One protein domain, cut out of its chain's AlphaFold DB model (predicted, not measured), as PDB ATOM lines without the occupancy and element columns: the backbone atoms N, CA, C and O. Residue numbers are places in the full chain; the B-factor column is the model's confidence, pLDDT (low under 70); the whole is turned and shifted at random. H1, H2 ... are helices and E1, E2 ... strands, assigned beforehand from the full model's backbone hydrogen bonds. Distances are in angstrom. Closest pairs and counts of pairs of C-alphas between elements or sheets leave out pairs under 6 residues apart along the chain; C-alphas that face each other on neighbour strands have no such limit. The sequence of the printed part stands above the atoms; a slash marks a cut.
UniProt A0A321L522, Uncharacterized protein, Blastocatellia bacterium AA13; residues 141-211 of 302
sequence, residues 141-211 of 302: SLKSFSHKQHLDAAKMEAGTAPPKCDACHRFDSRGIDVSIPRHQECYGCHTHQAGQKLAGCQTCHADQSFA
ATOM      1  N   SER A 141     -17.237 -34.578 -41.893       85.56
ATOM      2  CA  SER A 141     -16.483 -35.504 -41.059       85.56
ATOM      3  C   SER A 141     -17.343 -36.740 -40.798       85.56
ATOM      4  O   SER A 141     -18.455 -36.858 -41.315       85.56
ATOM      5  N   LEU A 142     -16.781 -37.736 -40.123       84.69
ATOM      6  CA  LEU A 142     -17.458 -39.002 -39.882       84.69
ATOM      7  C   LEU A 142     -18.681 -38.758 -38.993       84.69
ATOM      8  O   LEU A 142     -18.548 -38.219 -37.897       84.69
ATOM      9  N   LYS A 143     -19.866 -39.129 -39.471       84.38
ATOM     10  CA  LYS A 143     -21.139 -39.000 -38.756       84.38
ATOM     11  C   LYS A 143     -21.172 -39.905 -37.534       84.38
ATOM     12  O   LYS A 143     -21.546 -39.482 -36.448       84.38
ATOM     13  N   SER A 144     -20.792 -41.161 -37.731       79.69
ATOM     14  CA  SER A 144     -20.749 -42.166 -36.684       79.69
ATOM     15  C   SER A 144     -19.804 -43.299 -37.066       79.69
ATOM     16  O   SER A 144     -19.618 -43.623 -38.239       79.69
ATOM     17  N   PHE A 145     -19.204 -43.906 -36.052       83.56
ATOM     18  CA  PHE A 145     -18.474 -45.157 -36.145       83.56
ATOM     19  C   PHE A 145     -18.439 -45.773 -34.757       83.56
ATOM     20  O   PHE A 145     -18.095 -45.094 -33.790       83.56
ATOM     21  N   SER A 146     -18.786 -47.054 -34.667       82.00
ATOM     22  CA  SER A 146     -18.789 -47.777 -33.404       82.00
ATOM     23  C   SER A 146     -17.926 -49.019 -33.527       82.00
ATOM     24  O   SER A 146     -18.255 -49.954 -34.260       82.00
ATOM     25  N   HIS A 147     -16.832 -49.051 -32.769       83.75
ATOM     26  CA  HIS A 147     -16.029 -50.259 -32.619       83.75
ATOM     27  C   HIS A 147     -16.866 -51.414 -32.063       83.75
ATOM     28  O   HIS A 147     -16.662 -52.546 -32.473       83.75
ATOM     29  N   LYS A 148     -17.848 -51.139 -31.189       80.94
ATOM     30  CA  LYS A 148     -18.757 -52.163 -30.654       80.94
ATOM     31  C   LYS A 148     -19.444 -52.940 -31.762       80.94
ATOM     32  O   LYS A 148     -19.503 -54.156 -31.707       80.94
ATOM     33  N   GLN A 149     -19.970 -52.220 -32.749       85.44
ATOM     34  CA  GLN A 149     -20.688 -52.830 -33.861       85.44
ATOM     35  C   GLN A 149     -19.741 -53.617 -34.765       85.44
ATOM     36  O   GLN A 149     -20.087 -54.710 -35.183       85.44
ATOM     37  N   HIS A 150     -18.542 -53.094 -35.022       87.25
ATOM     38  CA  HIS A 150     -17.584 -53.763 -35.902       87.25
ATOM     39  C   HIS A 150     -16.896 -54.956 -35.232       87.25
ATOM     40  O   HIS A 150     -16.500 -55.881 -35.922       87.25
ATOM     41  N   LEU A 151     -16.762 -54.967 -33.903       85.31
ATOM     42  CA  LEU A 151     -16.136 -56.059 -33.152       85.31
ATOM     43  C   LEU A 151     -17.138 -57.128 -32.678       85.31
ATOM     44  O   LEU A 151     -16.725 -58.160 -32.152       85.31
ATOM     45  N   ASP A 152     -18.440 -56.907 -32.863       85.69
ATOM     46  CA  ASP A 152     -19.494 -57.855 -32.501       85.69
ATOM     47  C   ASP A 152     -19.832 -58.762 -33.691       85.69
ATOM     48  O   ASP A 152     -20.443 -58.332 -34.669       85.69
ATOM     49  N   ALA A 153     -19.478 -60.046 -33.590       89.62
ATOM     50  CA  ALA A 153     -19.746 -61.040 -34.630       89.62
ATOM     51  C   ALA A 153     -21.238 -61.143 -34.996       89.62
ATOM     52  O   ALA A 153     -21.559 -61.426 -36.146       89.62
ATOM     53  N   ALA A 154     -22.151 -60.872 -34.055       90.44
ATOM     54  CA  ALA A 154     -23.591 -60.902 -34.309       90.44
ATOM     55  C   ALA A 154     -24.099 -59.676 -35.093       90.44
ATOM     56  O   ALA A 154     -25.257 -59.650 -35.516       90.44
ATOM     57  N   LYS A 155     -23.266 -58.642 -35.258       88.31
ATOM     58  CA  LYS A 155     -23.563 -57.430 -36.041       88.31
ATOM     59  C   LYS A 155     -22.883 -57.421 -37.407       88.31
ATOM     60  O   LYS A 155     -23.187 -56.544 -38.213       88.31
ATOM     61  N   MET A 156     -22.000 -58.382 -37.661       86.94
ATOM     62  CA  MET A 156     -21.340 -58.565 -38.948       86.94
ATOM     63  C   MET A 156     -22.211 -59.396 -39.895       86.94
ATOM     64  O   MET A 156     -23.126 -60.106 -39.476       86.94
ATOM     65  N   GLU A 157     -21.922 -59.309 -41.194       84.81
ATOM     66  CA  GLU A 157     -22.523 -60.197 -42.189       84.81
ATOM     67  C   GLU A 157     -22.250 -61.666 -41.828       84.81
ATOM     68  O   GLU A 157     -21.159 -62.011 -41.368       84.81
ATOM     69  N   ALA A 158     -23.243 -62.538 -42.027       87.25
ATOM     70  CA  ALA A 158     -23.137 -63.949 -41.674       87.25
ATOM     71  C   ALA A 158     -21.894 -64.594 -42.312       87.25
ATOM     72  O   ALA A 158     -21.678 -64.510 -43.517       87.25
ATOM     73  N   GLY A 159     -21.069 -65.246 -41.487       86.00
ATOM     74  CA  GLY A 159     -19.808 -65.856 -41.924       86.00
ATOM     75  C   GLY A 159     -18.602 -64.909 -41.944       86.00
ATOM     76  O   GLY A 159     -17.486 -65.372 -42.174       86.00
ATOM     77  N   THR A 160     -18.783 -63.619 -41.646       87.75
ATOM     78  CA  THR A 160     -17.680 -62.662 -41.505       87.75
ATOM     79  C   THR A 160     -17.208 -62.616 -40.057       87.75
ATOM     80  O   THR A 160     -17.956 -62.256 -39.149       87.75
ATOM     81  N   ALA A 161     -15.945 -62.975 -39.827       89.75
ATOM     82  CA  ALA A 161     -15.329 -62.802 -38.518       89.75
ATOM     83  C   ALA A 161     -15.112 -61.305 -38.221       89.75
ATOM     84  O   ALA A 161     -14.753 -60.558 -39.137       89.75
ATOM     85  N   PRO A 162     -15.264 -60.861 -36.959       89.38
ATOM     86  CA  PRO A 162     -14.893 -59.507 -36.571       89.38
ATOM     87  C   PRO A 162     -13.447 -59.178 -36.969       89.38
ATOM     88  O   PRO A 162     -12.551 -60.013 -36.780       89.38
ATOM     89  N   PRO A 163     -13.186 -57.974 -37.506       89.06
ATOM     90  CA  PRO A 163     -11.843 -57.539 -37.818       89.06
ATOM     91  C   PRO A 163     -11.031 -57.403 -36.530       89.06
ATOM     92  O   PRO A 163     -11.515 -56.953 -35.491       89.06
ATOM     93  N   LYS A 164      -9.752 -57.754 -36.612       86.38
ATOM     94  CA  LYS A 164      -8.787 -57.440 -35.558       86.38
ATOM     95  C   LYS A 164      -8.450 -55.948 -35.596       86.38
ATOM     96  O   LYS A 164      -8.601 -55.294 -36.625       86.38
ATOM     97  N   CYS A 165      -7.942 -55.396 -34.495       83.00
ATOM     98  CA  CYS A 165      -7.595 -53.971 -34.417       83.00
ATOM     99  C   CYS A 165      -6.569 -53.564 -35.490       83.00
ATOM    100  O   CYS A 165      -6.670 -52.491 -36.083       83.00
ATOM    101  N   ASP A 166      -5.619 -54.451 -35.791       84.56
ATOM    102  CA  ASP A 166      -4.618 -54.296 -36.847       84.56
ATOM    103  C   ASP A 166      -5.169 -54.543 -38.259       84.56
ATOM    104  O   ASP A 166      -4.414 -54.477 -39.220       84.56
ATOM    105  N   ALA A 167      -6.467 -54.779 -38.448       89.00
ATOM    106  CA  ALA A 167      -7.076 -54.693 -39.773       89.00
ATOM    107  C   ALA A 167      -7.271 -53.224 -40.187       89.00
ATOM    108  O   ALA A 167      -7.038 -52.877 -41.343       89.00
ATOM    109  N   CYS A 168      -7.621 -52.353 -39.233       89.38
ATOM    110  CA  CYS A 168      -7.959 -50.946 -39.488       89.38
ATOM    111  C   CYS A 168      -6.871 -49.969 -39.019       89.38
ATOM    112  O   CYS A 168      -6.722 -48.879 -39.569       89.38
ATOM    113  N   HIS A 169      -6.105 -50.345 -37.999       86.62
ATOM    114  CA  HIS A 169      -5.109 -49.480 -37.387       86.62
ATOM    115  C   HIS A 169      -3.682 -49.892 -37.756       86.62
ATOM    116  O   HIS A 169      -3.340 -51.072 -37.866       86.62
ATOM    117  N   ARG A 170      -2.813 -48.898 -37.933       86.31
ATOM    118  CA  ARG A 170      -1.375 -49.053 -38.167       86.31
ATOM    119  C   ARG A 170      -0.639 -48.266 -37.101       86.31
ATOM    120  O   ARG A 170      -0.908 -47.084 -36.918       86.31
ATOM    121  N   PHE A 171       0.282 -48.909 -36.404       82.25
ATOM    122  CA  PHE A 171       1.144 -48.211 -35.461       82.25
ATOM    123  C   PHE A 171       2.318 -47.572 -36.199       82.25
ATOM    124  O   PHE A 171       2.799 -48.120 -37.195       82.25
ATOM    125  N   ASP A 172       2.784 -46.421 -35.716       82.81
ATOM    126  CA  ASP A 172       4.063 -45.877 -36.167       82.81
ATOM    127  C   ASP A 172       5.221 -46.815 -35.780       82.81
ATOM    128  O   ASP A 172       5.079 -47.731 -34.965       82.81
ATOM    129  N   SER A 173       6.403 -46.586 -36.353       82.50
ATOM    130  CA  SER A 173       7.591 -47.413 -36.084       82.50
ATOM    131  C   SER A 173       8.011 -47.421 -34.609       82.50
ATOM    132  O   SER A 173       8.727 -48.320 -34.172       82.50
ATOM    133  N   ARG A 174       7.559 -46.434 -33.827       77.38
ATOM    134  CA  ARG A 174       7.836 -46.302 -32.392       77.38
ATOM    135  C   ARG A 174       6.765 -46.970 -31.526       77.38
ATOM    136  O   ARG A 174       6.959 -47.081 -30.315       77.38
ATOM    137  N   GLY A 175       5.656 -47.415 -32.120       76.00
ATOM    138  CA  GLY A 175       4.504 -47.962 -31.412       76.00
ATOM    139  C   GLY A 175       3.863 -46.950 -30.464       76.00
ATOM    140  O   GLY A 175       3.411 -47.346 -29.393       76.00
ATOM    141  N   ILE A 176       3.895 -45.663 -30.798       74.12
ATOM    142  CA  ILE A 176       3.309 -44.577 -30.001       74.12
ATOM    143  C   ILE A 176       1.986 -44.174 -30.637       74.12
ATOM    144  O   ILE A 176       0.932 -44.336 -30.020       74.12
ATOM    145  N   ASP A 177       2.054 -43.731 -31.889       74.00
ATOM    146  CA  ASP A 177       0.895 -43.257 -32.630       74.00
ATOM    147  C   ASP A 177       0.188 -44.416 -33.323       74.00
ATOM    148  O   ASP A 177       0.821 -45.294 -33.912       74.00
ATOM    149  N   VAL A 178      -1.141 -44.381 -33.287       77.75
ATOM    150  CA  VAL A 178      -1.994 -45.270 -34.068       77.75
ATOM    151  C   VAL A 178      -2.643 -44.478 -35.201       77.75
ATOM    152  O   VAL A 178      -3.101 -43.346 -35.016       77.75
ATOM    153  N   SER A 179      -2.656 -45.040 -36.406       83.50
ATOM    154  CA  SER A 179      -3.314 -44.426 -37.550       83.50
ATOM    155  C   SER A 179      -4.820 -44.405 -37.331       83.50
ATOM    156  O   SER A 179      -5.406 -45.354 -36.812       83.50
ATOM    157  N   ILE A 180      -5.457 -43.329 -37.780       81.06
ATOM    158  CA  ILE A 180      -6.909 -43.293 -37.934       81.06
ATOM    159  C   ILE A 180      -7.230 -43.962 -39.278       81.06
ATOM    160  O   ILE A 180      -6.593 -43.581 -40.271       81.06
ATOM    161  N   PRO A 181      -8.161 -44.935 -39.319       86.69
ATOM    162  CA  PRO A 181      -8.572 -45.583 -40.557       86.69
ATOM    163  C   PRO A 181      -9.024 -44.555 -41.597       86.69
ATOM    164  O   PRO A 181      -9.636 -43.533 -41.270       86.69
ATOM    165  N   ARG A 182      -8.694 -44.813 -42.857       87.00
ATOM    166  CA  ARG A 182      -9.097 -44.019 -44.016       87.00
ATOM    167  C   ARG A 182     -10.064 -44.840 -44.863       87.00
ATOM    168  O   ARG A 182     -10.405 -45.977 -44.548       87.00
ATOM    169  N   HIS A 183     -10.500 -44.252 -45.974       88.38
ATOM    170  CA  HIS A 183     -11.366 -44.931 -46.933       88.38
ATOM    171  C   HIS A 183     -10.840 -46.306 -47.346       88.38
ATOM    172  O   HIS A 183     -11.630 -47.232 -47.436       88.38
ATOM    173  N   GLN A 184      -9.526 -46.465 -47.528       88.06
ATOM    174  CA  GLN A 184      -8.942 -47.744 -47.928       88.06
ATOM    175  C   GLN A 184      -9.249 -48.867 -46.924       88.06
ATOM    176  O   GLN A 184      -9.600 -49.970 -47.336       88.06
ATOM    177  N   GLU A 185      -9.168 -48.591 -45.623       90.12
ATOM    178  CA  GLU A 185      -9.500 -49.563 -44.582       90.12
ATOM    179  C   GLU A 185     -11.009 -49.826 -44.512       90.12
ATOM    180  O   GLU A 185     -11.423 -50.981 -44.433       90.12
ATOM    181  N   CYS A 186     -11.844 -48.785 -44.606       88.62
ATOM    182  CA  CYS A 186     -13.302 -48.950 -44.602       88.62
ATOM    183  C   CYS A 186     -13.789 -49.758 -45.817       88.62
ATOM    184  O   CYS A 186     -14.670 -50.609 -45.700       88.62
ATOM    185  N   TYR A 187     -13.210 -49.507 -46.991       87.56
ATOM    186  CA  TYR A 187     -13.612 -50.126 -48.255       87.56
ATOM    187  C   TYR A 187     -13.125 -51.564 -48.402       87.56
ATOM    188  O   TYR A 187     -13.610 -52.263 -49.288       87.56
ATOM    189  N   GLY A 188     -12.239 -52.036 -47.519       87.19
ATOM    190  CA  GLY A 188     -11.900 -53.457 -47.434       87.19
ATOM    191  C   GLY A 188     -13.122 -54.337 -47.143       87.19
ATOM    192  O   GLY A 188     -13.180 -55.469 -47.616       87.19
ATOM    193  N   CYS A 189     -14.117 -53.801 -46.429       87.06
ATOM    194  CA  CYS A 189     -15.378 -54.491 -46.137       87.06
ATOM    195  C   CYS A 189     -16.590 -53.784 -46.770       87.06
ATOM    196  O   CYS A 189     -17.483 -54.440 -47.297       87.06
ATOM    197  N   HIS A 190     -16.614 -52.447 -46.796       86.31
ATOM    198  CA  HIS A 190     -17.722 -51.653 -47.346       86.31
ATOM    199  C   HIS A 190     -17.513 -51.299 -48.825       86.31
ATOM    200  O   HIS A 190     -17.452 -50.124 -49.213       86.31
ATOM    201  N   THR A 191     -17.385 -52.331 -49.657       82.69
ATOM    202  CA  THR A 191     -17.170 -52.162 -51.098       82.69
ATOM    203  C   THR A 191     -18.373 -51.510 -51.788       82.69
ATOM    204  O   THR A 191     -19.527 -51.668 -51.388       82.69
ATOM    205  N   HIS A 192     -18.113 -50.731 -52.838       74.94
ATOM    206  CA  HIS A 192     -19.153 -50.251 -53.733       74.94
ATOM    207  C   HIS A 192     -19.655 -51.411 -54.587       74.94
ATOM    208  O   HIS A 192     -18.931 -51.911 -55.444       74.94
ATOM    209  N   GLN A 193     -20.903 -51.808 -54.377       71.69
ATOM    210  CA  GLN A 193     -21.624 -52.665 -55.308       71.69
ATOM    211  C   GLN A 193     -22.934 -51.974 -55.670       71.69
ATOM    212  O   GLN A 193     -23.559 -51.326 -54.824       71.69
ATOM    213  N   ALA A 194     -23.350 -52.106 -56.929       62.34
ATOM    214  CA  ALA A 194     -24.635 -51.592 -57.378       62.34
ATOM    215  C   ALA A 194     -25.761 -52.172 -56.498       62.34
ATOM    216  O   ALA A 194     -25.854 -53.383 -56.324       62.34
ATOM    217  N   GLY A 195     -26.584 -51.302 -55.905       61.88
ATOM    218  CA  GLY A 195     -27.684 -51.691 -55.011       61.88
ATOM    219  C   GLY A 195     -27.340 -51.804 -53.516       61.88
ATOM    220  O   GLY A 195     -28.255 -51.941 -52.704       61.88
ATOM    221  N   GLN A 196     -26.069 -51.687 -53.111       66.81
ATOM    222  CA  GLN A 196     -25.686 -51.662 -51.691       66.81
ATOM    223  C   GLN A 196     -25.898 -50.265 -51.083       66.81
ATOM    224  O   GLN A 196     -25.210 -49.302 -51.431       66.81
ATOM    225  N   LYS A 197     -26.807 -50.156 -50.101       61.62
ATOM    226  CA  LYS A 197     -27.119 -48.897 -49.383       61.62
ATOM    227  C   LYS A 197     -25.919 -48.300 -48.628       61.62
ATOM    228  O   LYS A 197     -25.891 -47.104 -48.353       61.62
ATOM    229  N   LEU A 198     -24.917 -49.113 -48.292       63.44
ATOM    230  CA  LEU A 198     -23.760 -48.698 -47.489       63.44
ATOM    231  C   LEU A 198     -22.656 -47.994 -48.289       63.44
ATOM    232  O   LEU A 198     -21.589 -47.705 -47.755       63.44
ATOM    233  N   ALA A 199     -22.900 -47.709 -49.567       64.81
ATOM    234  CA  ALA A 199     -21.872 -47.222 -50.473       64.81
ATOM    235  C   ALA A 199     -21.901 -45.701 -50.731       64.81
ATOM    236  O   ALA A 199     -21.034 -45.196 -51.444       64.81
ATOM    237  N   GLY A 200     -22.877 -44.976 -50.172       77.50
ATOM    238  CA  GLY A 200     -22.987 -43.519 -50.285       77.50
ATOM    239  C   GLY A 200     -22.109 -42.778 -49.273       77.50
ATOM    240  O   GLY A 200     -21.964 -43.211 -48.128       77.50
ATOM    241  N   CYS A 201     -21.545 -41.633 -49.668       82.00
ATOM    242  CA  CYS A 201     -20.724 -40.793 -48.788       82.00
ATOM    243  C   CYS A 201     -21.497 -40.377 -47.524       82.00
ATOM    244  O   CYS A 201     -20.960 -40.455 -46.421       82.00
ATOM    245  N   GLN A 202     -22.774 -40.025 -47.681       82.81
ATOM    246  CA  GLN A 202     -23.708 -39.618 -46.626       82.81
ATOM    247  C   GLN A 202     -24.032 -40.717 -45.603       82.81
ATOM    248  O   GLN A 202     -24.538 -40.426 -44.518       82.81
ATOM    249  N   THR A 203     -23.747 -41.985 -45.919       84.75
ATOM    250  CA  THR A 203     -23.927 -43.088 -44.967       84.75
ATOM    251  C   THR A 203     -22.919 -42.978 -43.825       84.75
ATOM    252  O   THR A 203     -23.266 -43.212 -42.668       84.75
ATOM    253  N   CYS A 204     -21.683 -42.588 -44.143       85.94
ATOM    254  CA  CYS A 204     -20.597 -42.487 -43.171       85.94
ATOM    255  C   CYS A 204     -20.301 -41.042 -42.769       85.94
ATOM    256  O   CYS A 204     -19.847 -40.807 -41.653       85.94
ATOM    257  N   HIS A 205     -20.538 -40.074 -43.651       87.62
ATOM    258  CA  HIS A 205     -20.202 -38.674 -43.435       87.62
ATOM    259  C   HIS A 205     -21.430 -37.813 -43.163       87.62
ATOM    260  O   HIS A 205     -22.511 -38.036 -43.701       87.62
ATOM    261  N   ALA A 206     -21.230 -36.795 -42.336       86.38
ATOM    262  CA  ALA A 206     -22.168 -35.708 -42.128       86.38
ATOM    263  C   ALA A 206     -21.415 -34.377 -42.149       86.38
ATOM    264  O   ALA A 206     -20.184 -34.333 -42.064       86.38
ATOM    265  N   ASP A 207     -22.177 -33.294 -42.265       84.62
ATOM    266  CA  ASP A 207     -21.686 -31.940 -42.028       84.62
ATOM    267  C   ASP A 207     -20.948 -31.862 -40.681       84.62
ATOM    268  O   ASP A 207     -21.328 -32.538 -39.717       84.62
ATOM    269  N   GLN A 208     -19.892 -31.047 -40.614       80.75
ATOM    270  CA  GLN A 208     -19.083 -30.877 -39.405       80.75
ATOM    271  C   GLN A 208     -19.898 -30.602 -38.136       80.75
ATOM    272  O   GLN A 208     -19.477 -31.037 -37.062       80.75
ATOM    273  N   SER A 209     -21.044 -29.917 -38.224       80.38
ATOM    274  CA  SER A 209     -21.889 -29.627 -37.061       80.38
ATOM    275  C   SER A 209     -22.480 -30.884 -36.414       80.38
ATOM    276  O   SER A 209     -22.786 -30.861 -35.225       80.38
ATOM    277  N   PHE A 210     -22.617 -31.971 -37.178       79.25
ATOM    278  CA  PHE A 210     -23.173 -33.260 -36.745       79.25
ATOM    279  C   PHE A 210     -22.130 -34.383 -36.715       79.25
ATOM    280  O   PHE A 210     -22.470 -35.544 -36.495       79.25
ATOM    281  N   ALA A 211     -20.871 -34.067 -37.000       79.12
ATOM    282  CA  ALA A 211     -19.830 -35.069 -37.080       79.12
ATOM    283  C   ALA A 211     -19.239 -35.407 -35.707       79.12
ATOM    284  O   ALA A 211     -19.197 -34.585 -34.786       79.12
TER     285      ALA A 211
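AT A GLANCE: This is residues 141 to 211 of the 302 residues of an uncharacterized protein of Blastocatellia bacterium AA13 (UniProt A0A321L522). Little regular structure: a mostly loop chain with four scattered single helix turns, whose long loops 169 to 182 and 188 to 200 reach to opposite ends while the two ends of the printed part come together beside E1. The 71 printed residues hold H1, H2, H3, H4 and E1 in that order, mostly helix, with 21 residues in named elements. The whole is only just loose, close to compact, with a radius of gyration of the C-alphas of 13.7 A and spans of 42 by 36 by 21 A.

IN THESE COORDINATES: H1, residues 147 to 151, begins at C-alpha (-16.029, -50.259, -32.619) and measures 5.8 A, as does H3, residues 183 to 187. H2, residues 165 to 168, and H4, residues 201 to 204, each measure 5.9 A. E1, residues 205 to 207, measures 7.0 A and ends at C-alpha (-21.686, -31.940, -42.028).

HOW THE PARTS SIT: H1 is apart from H2, H3, H4 and E1. H2 and H3 only just touch, with 3 pairs of C-alphas within 8 A, the closest those of Cys 168 and Glu 185 at 5.5 A. H4 and E1 meet only through their link. E1 pairs with no named strand, but its residues 205 to 206 pair antiparallel with residues 141 to 142. Every O i to N i+4 pair is within hydrogen-bond range in H1 and H3; H2 and H4 are too short for one.

THE WHOLE: The C-alphas of Arg 174 and Gly 195, the two farthest apart, are 42.5 A apart. The printed part has no cut. The links H1 to H2, H2 to H3 and H3 to H4 are long. Residues 194 to 199 have pLDDT under 70.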